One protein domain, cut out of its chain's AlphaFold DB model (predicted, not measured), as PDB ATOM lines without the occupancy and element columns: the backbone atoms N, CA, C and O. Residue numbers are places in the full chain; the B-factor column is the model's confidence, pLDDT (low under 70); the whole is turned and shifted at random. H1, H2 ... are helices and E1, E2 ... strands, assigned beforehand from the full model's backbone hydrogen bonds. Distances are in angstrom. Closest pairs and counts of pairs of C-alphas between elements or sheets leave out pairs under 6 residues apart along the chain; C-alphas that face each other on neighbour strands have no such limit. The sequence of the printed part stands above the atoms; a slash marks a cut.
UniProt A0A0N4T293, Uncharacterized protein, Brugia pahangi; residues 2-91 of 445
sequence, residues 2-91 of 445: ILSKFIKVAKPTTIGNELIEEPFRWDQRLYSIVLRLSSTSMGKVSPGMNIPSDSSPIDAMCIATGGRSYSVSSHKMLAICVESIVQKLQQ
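What this domain is: This is residues 2 to 91 of the 445 residues of an uncharacterized protein of Brugia pahangi (UniProt A0A0N4T293). With little regular structure, the domain is a tiny core of two parallel strands, E1 and E2, between helices H1 and H2, while long loops reach out past both ends and residues 13 to 19 stick out. Along the printed 90 residues the order is E1, H1, E2, H2; the class is mixed, with 31 residues in named elements. The whole is loose, radius of gyration of the C-alphas 16.0 A, and elongated, spanning 51 by 28 by 21 A.

Where its parts are: E1 is residues 32 to 35, beginning at C-alpha 32 (238.041, 198.780, 340.556), and E2 is 69 to 72. H1 is residues 57 to 64, 11.8 A long. H2, residues 75 to 89, measures 21.3 A and ends at C-alpha 89 (248.083, 192.325, 345.399).

How they stand to each other: E1 and E2 are parallel at 22 degrees, with N 70 and O 32 2.8 A apart, within hydrogen-bond range. E1, H1, E2 form a strand-helix-strand unit, parallel neighbour strands with a helix between, its crossover right-handed. The closest C-alphas of H1 and E2 are Asp 59 and Ser 69, 5.0 A; of E2 and H2, Val 72 and Leu 78, 6.0 A. H1 and H2 are apart. O i to N i+4 pairs are within range in 3 of 4 for H1 and 10 of 11 for H2.

The domain as a whole: The C-alphas farthest apart, of Ile 15 and Lys 44, are 51.7 A apart. The printed part has no cut; the link E1 to H1 is long. pLDDT is under 70 at residues 2 to 13 and 39 to 48.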
ATOM      1  N   ILE A   2     244.552 205.666 320.965       35.50
ATOM      2  CA  ILE A   2     244.053 204.950 322.173       35.50
ATOM      3  C   ILE A   2     243.890 205.900 323.380       35.50
ATOM      4  O   ILE A   2     243.098 205.641 324.280       35.50
ATOM      5  N   LEU A   3     244.538 207.071 323.344       37.81
ATOM      6  CA  LEU A   3     244.464 208.101 324.387       37.81
ATOM      7  C   LEU A   3     243.053 208.686 324.618       37.81
ATOM      8  O   LEU A   3     242.807 209.271 325.666       37.81
ATOM      9  N   SER A   4     242.110 208.515 323.684       35.81
ATOM     10  CA  SER A   4     240.757 209.086 323.789       35.81
ATOM     11  C   SER A   4     239.792 208.307 324.692       35.81
ATOM     12  O   SER A   4     238.700 208.803 324.956       35.81
ATOM     13  N   LYS A   5     240.165 207.109 325.168       46.31
ATOM     14  CA  LYS A   5     239.325 206.284 326.061       46.31
ATOM     15  C   LYS A   5     239.735 206.326 327.531       46.31
ATOM     16  O   LYS A   5     239.041 205.746 328.362       46.31
ATOM     17  N   PHE A   6     240.828 207.003 327.865       54.03
ATOM     18  CA  PHE A   6     241.179 207.217 329.260       54.03
ATOM     19  C   PHE A   6     240.245 208.254 329.873       54.03
ATOM     20  O   PHE A   6     239.965 209.290 329.266       54.03
ATOM     21  N   ILE A   7     239.799 208.003 331.106       58.31
ATOM     22  CA  ILE A   7     239.332 209.090 331.967       58.31
ATOM     23  C   ILE A   7     240.461 210.121 331.959       58.31
ATOM     24  O   ILE A   7     241.601 209.777 332.276       58.31
ATOM     25  N   LYS A   8     240.168 211.355 331.533       57.56
ATOM     26  CA  LYS A   8     241.125 212.463 331.573       57.56
ATOM     27  C   LYS A   8     241.444 212.759 333.036       57.56
ATOM     28  O   LYS A   8     240.816 213.613 333.653       57.56
ATOM     29  N   VAL A   9     242.387 212.022 333.606       59.12
ATOM     30  CA  VAL A   9     242.989 212.370 334.888       59.12
ATOM     31  C   VAL A   9     243.816 213.613 334.620       59.12
ATOM     32  O   VAL A   9     244.672 213.609 333.732       59.12
ATOM     33  N   ALA A  10     243.509 214.700 335.325       58.62
ATOM     34  CA  ALA A  10     244.303 215.912 335.241       58.62
ATOM     35  C   ALA A  10     245.759 215.550 335.555       58.62
ATOM     36  O   ALA A  10     246.041 214.975 336.608       58.62
ATOM     37  N   LYS A  11     246.677 215.833 334.622       60.97
ATOM     38  CA  LYS A  11     248.103 215.628 334.883       60.97
ATOM     39  C   LYS A  11     248.479 216.497 336.086       60.97
ATOM     40  O   LYS A  11     248.160 217.688 336.065       60.97
ATOM     41  N   PRO A  12     249.124 215.940 337.124       64.94
ATOM     42  CA  PRO A  12     249.530 216.751 338.256       64.94
ATOM     43  C   PRO A  12     250.540 217.785 337.759       64.94
ATOM     44  O   PRO A  12     251.521 217.428 337.105       64.94
ATOM     45  N   THR A  13     250.314 219.057 338.077       68.38
ATOM     46  CA  THR A  13     251.162 220.196 337.676       68.38
ATOM     47  C   THR A  13     252.470 220.277 338.467       68.38
ATOM     48  O   THR A  13     253.128 221.314 338.487       68.38
ATOM     49  N   THR A  14     252.847 219.207 339.170       71.25
ATOM     50  CA  THR A  14     254.069 219.162 339.970       71.25
ATOM     51  C   THR A  14     255.297 219.082 339.068       71.25
ATOM     52  O   THR A  14     255.340 218.272 338.144       71.25
ATOM     53  N   ILE A  15     256.307 219.895 339.379       74.88
ATOM     54  CA  ILE A  15     257.588 219.958 338.663       74.88
ATOM     55  C   ILE A  15     258.247 218.570 338.583       74.88
ATOM     56  O   ILE A  15     258.352 217.847 339.581       74.88
ATOM     57  N   GLY A  16     258.716 218.197 337.392       71.88
ATOM     58  CA  GLY A  16     259.315 216.902 337.088       71.88
ATOM     59  C   GLY A  16     258.330 215.847 336.573       71.88
ATOM     60  O   GLY A  16     258.765 214.721 336.328       71.88
ATOM     61  N   ASN A  17     257.039 216.169 336.421       74.06
ATOM     62  CA  ASN A  17     256.058 215.289 335.769       74.06
ATOM     63  C   ASN A  17     256.078 215.407 334.245       74.06
ATOM     64  O   ASN A  17     255.616 214.507 333.561       74.06
ATOM     65  N   GLU A  18     256.650 216.475 333.701       76.62
ATOM     66  CA  GLU A  18     256.896 216.647 332.268       76.62
ATOM     67  C   GLU A  18     257.796 215.551 331.673       76.62
ATOM     68  O   GLU A  18     257.780 215.328 330.467       76.62
ATOM     69  N   LEU A  19     258.542 214.837 332.522       74.50
ATOM     70  CA  LEU A  19     259.394 213.709 332.142       74.50
ATOM     71  C   LEU A  19     258.615 212.396 331.950       74.50
ATOM     72  O   LEU A  19     259.202 211.404 331.523       74.50
ATOM     73  N   ILE A  20     257.324 212.355 332.302       74.00
ATOM     74  CA  ILE A  20     256.497 211.144 332.269       74.00
ATOM     75  C   ILE A  20     255.170 211.474 331.574       74.00
ATOM     76  O   ILE A  20     254.445 212.393 331.953       74.00
ATOM     77  N   GLU A  21     254.829 210.731 330.522       72.06
ATOM     78  CA  GLU A  21     253.587 210.980 329.784       72.06
ATOM     79  C   GLU A  21     252.347 210.492 330.551       72.06
ATOM     80  O   GLU A  21     251.292 211.134 330.497       72.06
ATOM     81  N   GLU A  22     252.488 209.384 331.277       75.44
ATOM     82  CA  GLU A  22     251.415 208.692 331.990       75.44
ATOM     83  C   GLU A  22     251.270 209.184 333.446       75.44
ATOM     84  O   GLU A  22     252.260 209.525 334.091       75.44
ATOM     85  N   PRO A  23     250.043 209.220 334.003       76.75
ATOM     86  CA  PRO A  23     249.801 209.676 335.376       76.75
ATOM     87  C   PRO A  23     250.118 208.613 336.445       76.75
ATOM     88  O   PRO A  23     249.935 208.877 337.632       76.75
ATOM     89  N   PHE A  24     250.548 207.416 336.043       80.44
ATOM     90  CA  PHE A  24     250.858 206.289 336.921       80.44
ATOM     91  C   PHE A  24     252.280 205.779 336.669       80.44
ATOM     92  O   PHE A  24     252.866 206.002 335.612       80.44
ATOM     93  N   ARG A  25     252.848 205.104 337.669       80.19
ATOM     94  CA  ARG A  25     254.180 204.484 337.588       80.19
ATOM     95  C   ARG A  25     254.091 203.012 337.178       80.19
ATOM     96  O   ARG A  25     253.051 202.381 337.332       80.19
ATOM     97  N   TRP A  26     255.209 202.453 336.714       77.50
ATOM     98  CA  TRP A  26     255.333 201.064 336.237       77.50
ATOM     99  C   TRP A  26     255.015 199.985 337.289       77.50
ATOM    100  O   TRP A  26     254.771 198.831 336.934       77.50
ATOM    101  N   ASP A  27     255.030 200.344 338.573       80.31
ATOM    102  CA  ASP A  27     254.735 199.489 339.724       80.31
ATOM    103  C   ASP A  27     253.311 199.679 340.283       80.31
ATOM    104  O   ASP A  27     252.901 198.966 341.198       80.31
ATOM    105  N   GLN A  28     252.532 200.620 339.738       85.00
ATOM    106  CA  GLN A  28     251.192 200.943 340.225       85.00
ATOM    107  C   GLN A  28     250.112 200.175 339.461       85.00
ATOM    108  O   GLN A  28     250.037 200.230 338.237       85.00
ATOM    109  N   ARG A  29     249.224 199.507 340.206       85.19
ATOM    110  CA  ARG A  29     248.094 198.738 339.666       85.19
ATOM    111  C   ARG A  29     246.773 199.292 340.168       85.19
ATOM    112  O   ARG A  29     246.608 199.486 341.372       85.19
ATOM    113  N   LEU A  30     245.812 199.478 339.266       88.69
ATOM    114  CA  LEU A  30     244.465 199.914 339.618       88.69
ATOM    115  C   LEU A  30     243.460 198.773 339.454       88.69
ATOM    116  O   LEU A  30     243.186 198.307 338.348       88.69
ATOM    117  N   TYR A  31     242.828 198.392 340.558       90.88
ATOM    118  CA  TYR A  31     241.650 197.529 340.556       90.88
ATOM    119  C   TYR A  31     240.424 198.355 340.918       90.88
ATOM    120  O   TYR A  31     240.482 199.185 341.823       90.88
ATOM    121  N   SER A  32     239.310 198.127 340.227       91.88
ATOM    122  CA  SER A  32     238.041 198.780 340.556       91.88
ATOM    123  C   SER A  32     236.961 197.749 340.842       91.88
ATOM    124  O   SER A  32     236.880 196.717 340.179       91.88
ATOM    125  N   ILE A  33     236.136 198.035 341.846       92.75
ATOM    126  CA  ILE A  33     234.960 197.241 342.194       92.75
ATOM    127  C   ILE A  33     233.741 198.101 341.887       92.75
ATOM    128  O   ILE A  33     233.484 199.093 342.566       92.75
ATOM    129  N   VAL A  34     232.994 197.730 340.851       91.50
ATOM    130  CA  VAL A  34     231.780 198.435 340.444       91.50
ATOM    131  C   VAL A  34     230.585 197.715 341.052       91.50
ATOM    132  O   VAL A  34     230.224 196.611 340.642       91.50
ATOM    133  N   LEU A  35     229.974 198.344 342.055       90.94
ATOM    134  CA  LEU A  35     228.807 197.812 342.754       90.94
ATOM    135  C   LEU A  35     227.542 198.057 341.920       90.94
ATOM    136  O   LEU A  35     226.952 199.133 341.964       90.94
ATOM    137  N   ARG A  36     227.109 197.044 341.167       87.25
ATOM    138  CA  ARG A  36     225.842 197.022 340.416       87.25
ATOM    139  C   ARG A  36     224.818 196.152 341.138       87.25
ATOM    140  O   ARG A  36     224.310 195.172 340.593       87.25
ATOM    141  N   LEU A  37     224.569 196.482 342.401       85.19
ATOM    142  CA  LEU A  37     223.658 195.733 343.262       85.19
ATOM    143  C   LEU A  37     222.212 195.959 342.794       85.19
ATOM    144  O   LEU A  37     221.683 197.062 342.911       85.19
ATOM    145  N   SER A  38     221.586 194.917 342.242       77.62
ATOM    146  CA  SER A  38     220.159 194.942 341.901       77.62
ATOM    147  C   SER A  38     219.318 194.761 343.165       77.62
ATOM    148  O   SER A  38     219.654 193.951 344.028       77.62
ATOM    149  N   SER A  39     218.193 195.472 343.255       69.75
ATOM    150  CA  SER A  39     217.198 195.281 344.319       69.75
ATOM    151  C   SER A  39     216.467 193.936 344.221       69.75
ATOM    152  O   SER A  39     215.876 193.480 345.196       69.75
ATOM    153  N   THR A  40     216.524 193.281 343.058       66.38
ATOM    154  CA  THR A  40     215.939 191.961 342.801       66.38
ATOM    155  C   THR A  40     217.043 190.913 342.683       66.38
ATOM    156  O   THR A  40     218.071 191.145 342.043       66.38
ATOM    157  N   SER A  41     216.859 189.752 343.320       56.31
ATOM    158  CA  SER A  41     217.883 188.704 343.378       56.31
ATOM    159  C   SER A  41     218.147 188.111 341.990       56.31
ATOM    160  O   SER A  41     217.411 187.244 341.520       56.31
ATOM    161  N   MET A  42     219.213 188.561 341.335       56.59
ATOM    162  CA  MET A  42     219.674 188.000 340.070       56.59
ATOM    163  C   MET A  42     220.855 187.056 340.298       56.59
ATOM    164  O   MET A  42     221.927 187.473 340.729       56.59
ATOM    165  N   GLY A  43     220.651 185.787 339.939       59.91
ATOM    166  CA  GLY A  43     221.714 184.805 339.720       59.91
ATOM    167  C   GLY A  43     222.094 183.952 340.933       59.91
ATOM    168  O   GLY A  43     222.298 184.435 342.045       59.91
ATOM    169  N   LYS A  44     222.240 182.644 340.696       59.31
ATOM    170  CA  LYS A  44     222.890 181.719 341.630       59.31
ATOM    171  C   LYS A  44     224.402 181.952 341.536       59.31
ATOM    172  O   LYS A  44     224.984 181.725 340.483       59.31
ATOM    173  N   VAL A  45     225.027 182.422 342.616       63.97
ATOM    174  CA  VAL A  45     226.493 182.545 342.707       63.97
ATOM    175  C   VAL A  45     227.050 181.198 343.164       63.97
ATOM    176  O   VAL A  45     226.748 180.765 344.277       63.97
ATOM    177  N   SER A  46     227.824 180.528 342.310       65.00
ATOM    178  CA  SER A  46     228.536 179.290 342.646       65.00
ATOM    179  C   SER A  46     229.983 179.577 343.081       65.00
ATOM    180  O   SER A  46     230.601 180.504 342.547       65.00
ATOM    181  N   PRO A  47     230.560 178.785 344.005       57.38
ATOM    182  CA  PRO A  47     231.990 178.836 344.311       57.38
ATOM    183  C   PRO A  47     232.814 178.591 343.039       57.38
ATOM    184  O   PRO A  47     232.496 177.687 342.269       57.38
ATOM    185  N   GLY A  48     233.837 179.412 342.790       65.19
ATOM    186  CA  GLY A  48     234.689 179.313 341.594       65.19
ATOM    187  C   GLY A  48     234.163 180.026 340.339       65.19
ATOM    188  O   GLY A  48     234.765 179.907 339.274       65.19
ATOM    189  N   MET A  49     233.062 180.782 340.429       70.81
ATOM    190  CA  MET A  49     232.589 181.590 339.302       70.81
ATOM    191  C   MET A  49     233.545 182.758 339.019       70.81
ATOM    192  O   MET A  49     233.825 183.573 339.896       70.81
ATOM    193  N   ASN A  50     234.001 182.876 337.768       73.81
ATOM    194  CA  ASN A  50     234.784 184.026 337.323       73.81
ATOM    195  C   ASN A  50     233.908 185.283 337.302       73.81
ATOM    196  O   ASN A  50     232.911 185.354 336.583       73.81
ATOM    197  N   ILE A  51     234.309 186.293 338.071       83.00
ATOM    198  CA  ILE A  51     233.641 187.596 338.101       83.00
ATOM    199  C   ILE A  51     233.830 188.259 336.727       83.00
ATOM    200  O   ILE A  51     234.963 188.285 336.232       83.00
ATOM    201  N   PRO A  52     232.767 188.758 336.074       84.88
ATOM    202  CA  PRO A  52     232.857 189.428 334.789       84.88
ATOM    203  C   PRO A  52     233.552 190.783 334.934       84.88
ATOM    204  O   PRO A  52     233.488 191.430 335.985       84.88
ATOM    205  N   SER A  53     234.217 191.209 333.862       83.00
ATOM    206  CA  SER A  53     234.779 192.558 333.802       83.00
ATOM    207  C   SER A  53     233.673 193.582 333.577       83.00
ATOM    208  O   SER A  53     232.700 193.303 332.870       83.00
ATOM    209  N   ASP A  54     233.818 194.758 334.176       82.94
ATOM    210  CA  ASP A  54     232.886 195.856 333.956       82.94
ATOM    211  C   ASP A  54     233.184 196.585 332.638       82.94
ATOM    212  O   ASP A  54     234.337 196.744 332.264       82.94
ATOM    213  N   SER A  55     232.157 197.064 331.932       83.12
ATOM    214  CA  SER A  55     232.320 197.818 330.675       83.12
ATOM    215  C   SER A  55     232.348 199.342 330.877       83.12
ATOM    216  O   SER A  55     231.920 200.093 329.998       83.12
ATOM    217  N   SER A  56     232.737 199.813 332.061       84.38
ATOM    218  CA  SER A  56     232.767 201.239 332.402       84.38
ATOM    219  C   SER A  56     234.061 201.919 331.937       84.38
ATOM    220  O   SER A  56     235.069 201.252 331.706       84.38
ATOM    221  N   PRO A  57     234.087 203.262 331.841       84.81
ATOM    222  CA  PRO A  57     235.294 204.000 331.453       84.81
ATOM    223  C   PRO A  57     236.514 203.741 332.352       84.81
ATOM    224  O   PRO A  57     237.648 203.894 331.904       84.81
ATOM    225  N   ILE A  58     236.296 203.338 333.610       86.56
ATOM    226  CA  ILE A  58     237.381 203.005 334.543       86.56
ATOM    227  C   ILE A  58     238.109 201.712 334.147       86.56
ATOM    228  O   ILE A  58     239.296 201.581 334.436       86.56
ATOM    229  N   ASP A  59     237.456 200.800 333.417       86.19
ATOM    230  CA  ASP A  59     238.068 199.544 332.968       86.19
ATOM    231  C   ASP A  59     239.276 199.791 332.056       86.19
ATOM    232  O   ASP A  59     240.309 199.147 332.209       86.19
ATOM    233  N   ALA A  60     239.220 200.816 331.198       83.56
ATOM    234  CA  ALA A  60     240.356 201.200 330.358       83.56
ATOM    235  C   ALA A  60     241.593 201.606 331.185       83.56
ATOM    236  O   ALA A  60     242.722 201.269 330.827       83.56
ATOM    237  N   MET A  61     241.390 202.299 332.310       83.06
ATOM    238  CA  MET A  61     242.471 202.690 333.221       83.06
ATOM    239  C   MET A  61     242.998 201.500 334.027       83.06
ATOM    240  O   MET A  61     244.209 201.358 334.205       83.06
ATOM    241  N   CYS A  62     242.101 200.618 334.471       87.38
ATOM    242  CA  CYS A  62     242.480 199.355 335.089       87.38
ATOM    243  C   CYS A  62     243.365 198.530 334.144       87.38
ATOM    244  O   CYS A  62     244.452 198.137 334.540       87.38
ATOM    245  N   ILE A  63     242.973 198.352 332.880       83.38
ATOM    246  CA  ILE A  63     243.752 197.586 331.893       83.38
ATOM    247  C   ILE A  63     245.131 198.214 331.639       83.38
ATOM    248  O   ILE A  63     246.128 197.498 331.556       83.38
ATOM    249  N   ALA A  64     245.216 199.543 331.534       80.69
ATOM    250  CA  ALA A  64     246.493 200.217 331.286       80.69
ATOM    251  C   ALA A  64     247.490 200.074 332.441       80.69
ATOM    252  O   ALA A  64     248.683 199.926 332.206       80.69
ATOM    253  N   THR A  65     246.994 200.032 333.677       84.44
ATOM    254  CA  THR A  65     247.804 199.786 334.882       84.44
ATOM    255  C   THR A  65     247.996 198.291 335.178       84.44
ATOM    256  O   THR A  65     248.370 197.921 336.286       84.44
ATOM    257  N   GLY A  66     247.692 197.396 334.227       79.56
ATOM    258  CA  GLY A  66     247.797 195.943 334.421       79.56
ATOM    259  C   GLY A  66     246.820 195.369 335.459       79.56
ATOM    260  O   GLY A  66     246.991 194.243 335.920       79.56
ATOM    261  N   GLY A  67     245.810 196.139 335.859       86.56
ATOM    262  CA  GLY A  67     244.733 195.730 336.750       86.56
ATOM    263  C   GLY A  67     243.459 195.324 336.003       86.56
ATOM    264  O   GLY A  67     243.454 195.035 334.807       86.56
ATOM    265  N   ARG A  68     242.343 195.265 336.737       86.88
ATOM    266  CA  ARG A  68     241.039 194.819 336.216       86.88
ATOM    267  C   ARG A  68     239.880 195.531 336.911       86.88
ATOM    268  O   ARG A  68     239.932 195.727 338.126       86.88
ATOM    269  N   SER A  69     238.824 195.853 336.161       91.06
ATOM    270  CA  SER A  69     237.539 196.257 336.735       91.06
ATOM    271  C   SER A  69     236.625 195.055 336.957       91.06
ATOM    272  O   SER A  69     236.426 194.246 336.051       91.06
ATOM    273  N   TYR A  70     236.062 194.926 338.155       91.31
ATOM    274  CA  TYR A  70     235.146 193.854 338.535       91.31
ATOM    275  C   TYR A  70     233.715 194.385 338.630       91.31
ATOM    276  O   TYR A  70     233.454 195.342 339.360       91.31
ATOM    277  N   SER A  71     232.777 193.736 337.935       90.50
ATOM    278  CA  SER A  71     231.349 194.057 338.036       90.50
ATOM    279  C   SER A  71     230.689 193.157 339.083       90.50
ATOM    280  O   SER A  71     230.582 191.944 338.888       90.50
ATOM    281  N   VAL A  72     230.277 193.737 340.213       90.25
ATOM    282  CA  VAL A  72     229.721 193.007 341.361       90.25
ATOM    283  C   VAL A  72     228.223 193.269 341.475       90.25
ATOM    284  O   VAL A  72     227.806 194.389 341.758       90.25
ATOM    285  N   SER A  73     227.410 192.223 341.303       86.88
ATOM    286  CA  SER A  73     225.942 192.308 341.363       86.88
ATOM    287  C   SER A  73     225.315 191.753 342.647       86.88
ATOM    288  O   SER A  73     224.127 191.961 342.889       86.88
ATOM    289  N   SER A  74     226.092 191.066 343.491       85.12
ATOM    290  CA  SER A  74     225.619 190.426 344.726       85.12
ATOM    291  C   SER A  74     226.661 190.503 345.841       85.12
ATOM    292  O   SER A  74     227.862 190.455 345.581       85.12
ATOM    293  N   HIS A  75     226.213 190.518 347.100       83.56
ATOM    294  CA  HIS A  75     227.092 190.493 348.274       83.56
ATOM    295  C   HIS A  75     228.037 189.276 348.290       83.56
ATOM    296  O   HIS A  75     229.208 189.402 348.630       83.56
ATOM    297  N   LYS A  76     227.572 188.095 347.853       83.69
ATOM    298  CA  LYS A  76     228.431 186.894 347.764       83.69
ATOM    299  C   LYS A  76     229.565 187.063 346.748       83.69
ATOM    300  O   LYS A  76     230.662 186.560 346.949       83.69
ATOM    301  N   MET A  77     229.297 187.789 345.667       86.19
ATOM    302  CA  MET A  77     230.268 188.069 344.611       86.19
ATOM    303  C   MET A  77     231.315 189.097 345.057       86.19
ATOM    304  O   MET A  77     232.458 189.023 344.616       86.19
ATOM    305  N   LEU A  78     230.951 190.007 345.969       88.56
ATOM    306  CA  LEU A  78     231.882 190.961 346.573       88.56
ATOM    307  C   LEU A  78     232.984 190.248 347.365       88.56
ATOM    308  O   LEU A  78     234.151 190.573 347.186       88.56
ATOM    309  N   ALA A  79     232.629 189.256 348.187       87.50
ATOM    310  CA  ALA A  79     233.606 188.493 348.968       87.50
ATOM    311  C   ALA A  79     234.636 187.788 348.063       87.50
ATOM    312  O   ALA A  79     235.837 187.995 348.220       87.50
ATOM    313  N   ILE A  80     234.161 187.071 347.036       88.19
ATOM    314  CA  ILE A  80     235.019 186.408 346.034       88.19
ATOM    315  C   ILE A  80     235.904 187.436 345.301       88.19
ATOM    316  O   ILE A  80     237.070 187.174 345.008       88.19
ATOM    317  N   CYS A  81     235.366 188.627 345.012       90.19
ATOM    318  CA  CYS A  81     236.108 189.709 344.363       90.19
ATOM    319  C   CYS A  81     237.277 190.188 345.221       90.19
ATOM    320  O   CYS A  81     238.387 190.347 344.716       90.19
ATOM    321  N   VAL A  82     237.019 190.433 346.505       90.56
ATOM    322  CA  VAL A  82     238.027 190.915 347.450       90.56
ATOM    323  C   VAL A  82     239.127 189.872 347.619       90.56
ATOM    324  O   VAL A  82     240.297 190.221 347.502       90.56
ATOM    325  N   GLU A  83     238.779 188.595 347.785       89.06
ATOM    326  CA  GLU A  83     239.760 187.504 347.867       89.06
ATOM    327  C   GLU A  83     240.644 187.426 346.612       89.06
ATOM    328  O   GLU A  83     241.869 187.350 346.716       89.06
ATOM    329  N   SER A  84     240.046 187.529 345.417       87.44
ATOM    330  CA  SER A  84     240.794 187.537 344.153       87.44
ATOM    331  C   SER A  84     241.740 188.738 344.035       87.44
ATOM    332  O   SER A  84     242.870 188.594 343.566       87.44
ATOM    333  N   ILE A  85     241.315 189.926 344.480       89.44
ATOM    334  CA  ILE A  85     242.164 191.126 344.494       89.44
ATOM    335  C   ILE A  85     243.321 190.956 345.482       89.44
ATOM    336  O   ILE A  85     244.456 191.261 345.127       89.44
ATOM    337  N   VAL A  86     243.071 190.434 346.687       89.44
ATOM    338  CA  VAL A  86     244.113 190.205 347.703       89.44
ATOM    339  C   VAL A  86     245.192 189.256 347.180       89.44
ATOM    340  O   VAL A  86     246.377 189.564 347.298       89.44
ATOM    341  N   GLN A  87     244.802 188.160 346.521       85.94
ATOM    342  CA  GLN A  87     245.755 187.241 345.887       85.94
ATOM    343  C   GLN A  87     246.620 187.941 344.828       85.94
ATOM    344  O   GLN A  87     247.821 187.695 344.753       85.94
ATOM    345  N   LYS A  88     246.040 188.848 344.032       83.62
ATOM    346  CA  LYS A  88     246.774 189.607 343.005       83.62
ATOM    347  C   LYS A  88     247.649 190.727 343.565       83.62
ATOM    348  O   LYS A  88     248.650 191.077 342.941       83.62
ATOM    349  N   LEU A  89     247.287 191.302 344.712       81.81
ATOM    350  CA  LEU A  89     248.083 192.325 345.399       81.81
ATOM    351  C   LEU A  89     249.365 191.745 346.003       81.81
ATOM    352  O   LEU A  89     250.385 192.424 346.023       81.81
ATOM    353  N   GLN A  90     249.331 190.491 346.456       77.44
ATOM    354  CA  GLN A  90     250.513 189.808 346.993       77.44
ATOM    355  C   GLN A  90     251.581 189.533 345.923       77.44
ATOM    356  O   GLN A  90     252.752 189.347 346.244       77.44
ATOM    357  N   GLN A  91     251.202 189.534 344.645       74.38
ATOM    358  CA  GLN A  91     252.113 189.253 343.546       74.38
ATOM    359  C   GLN A  91     252.857 190.526 343.109       74.38
ATOM    360  O   GLN A  91     252.368 191.293 342.270       74.38
TER     361      GLN A  91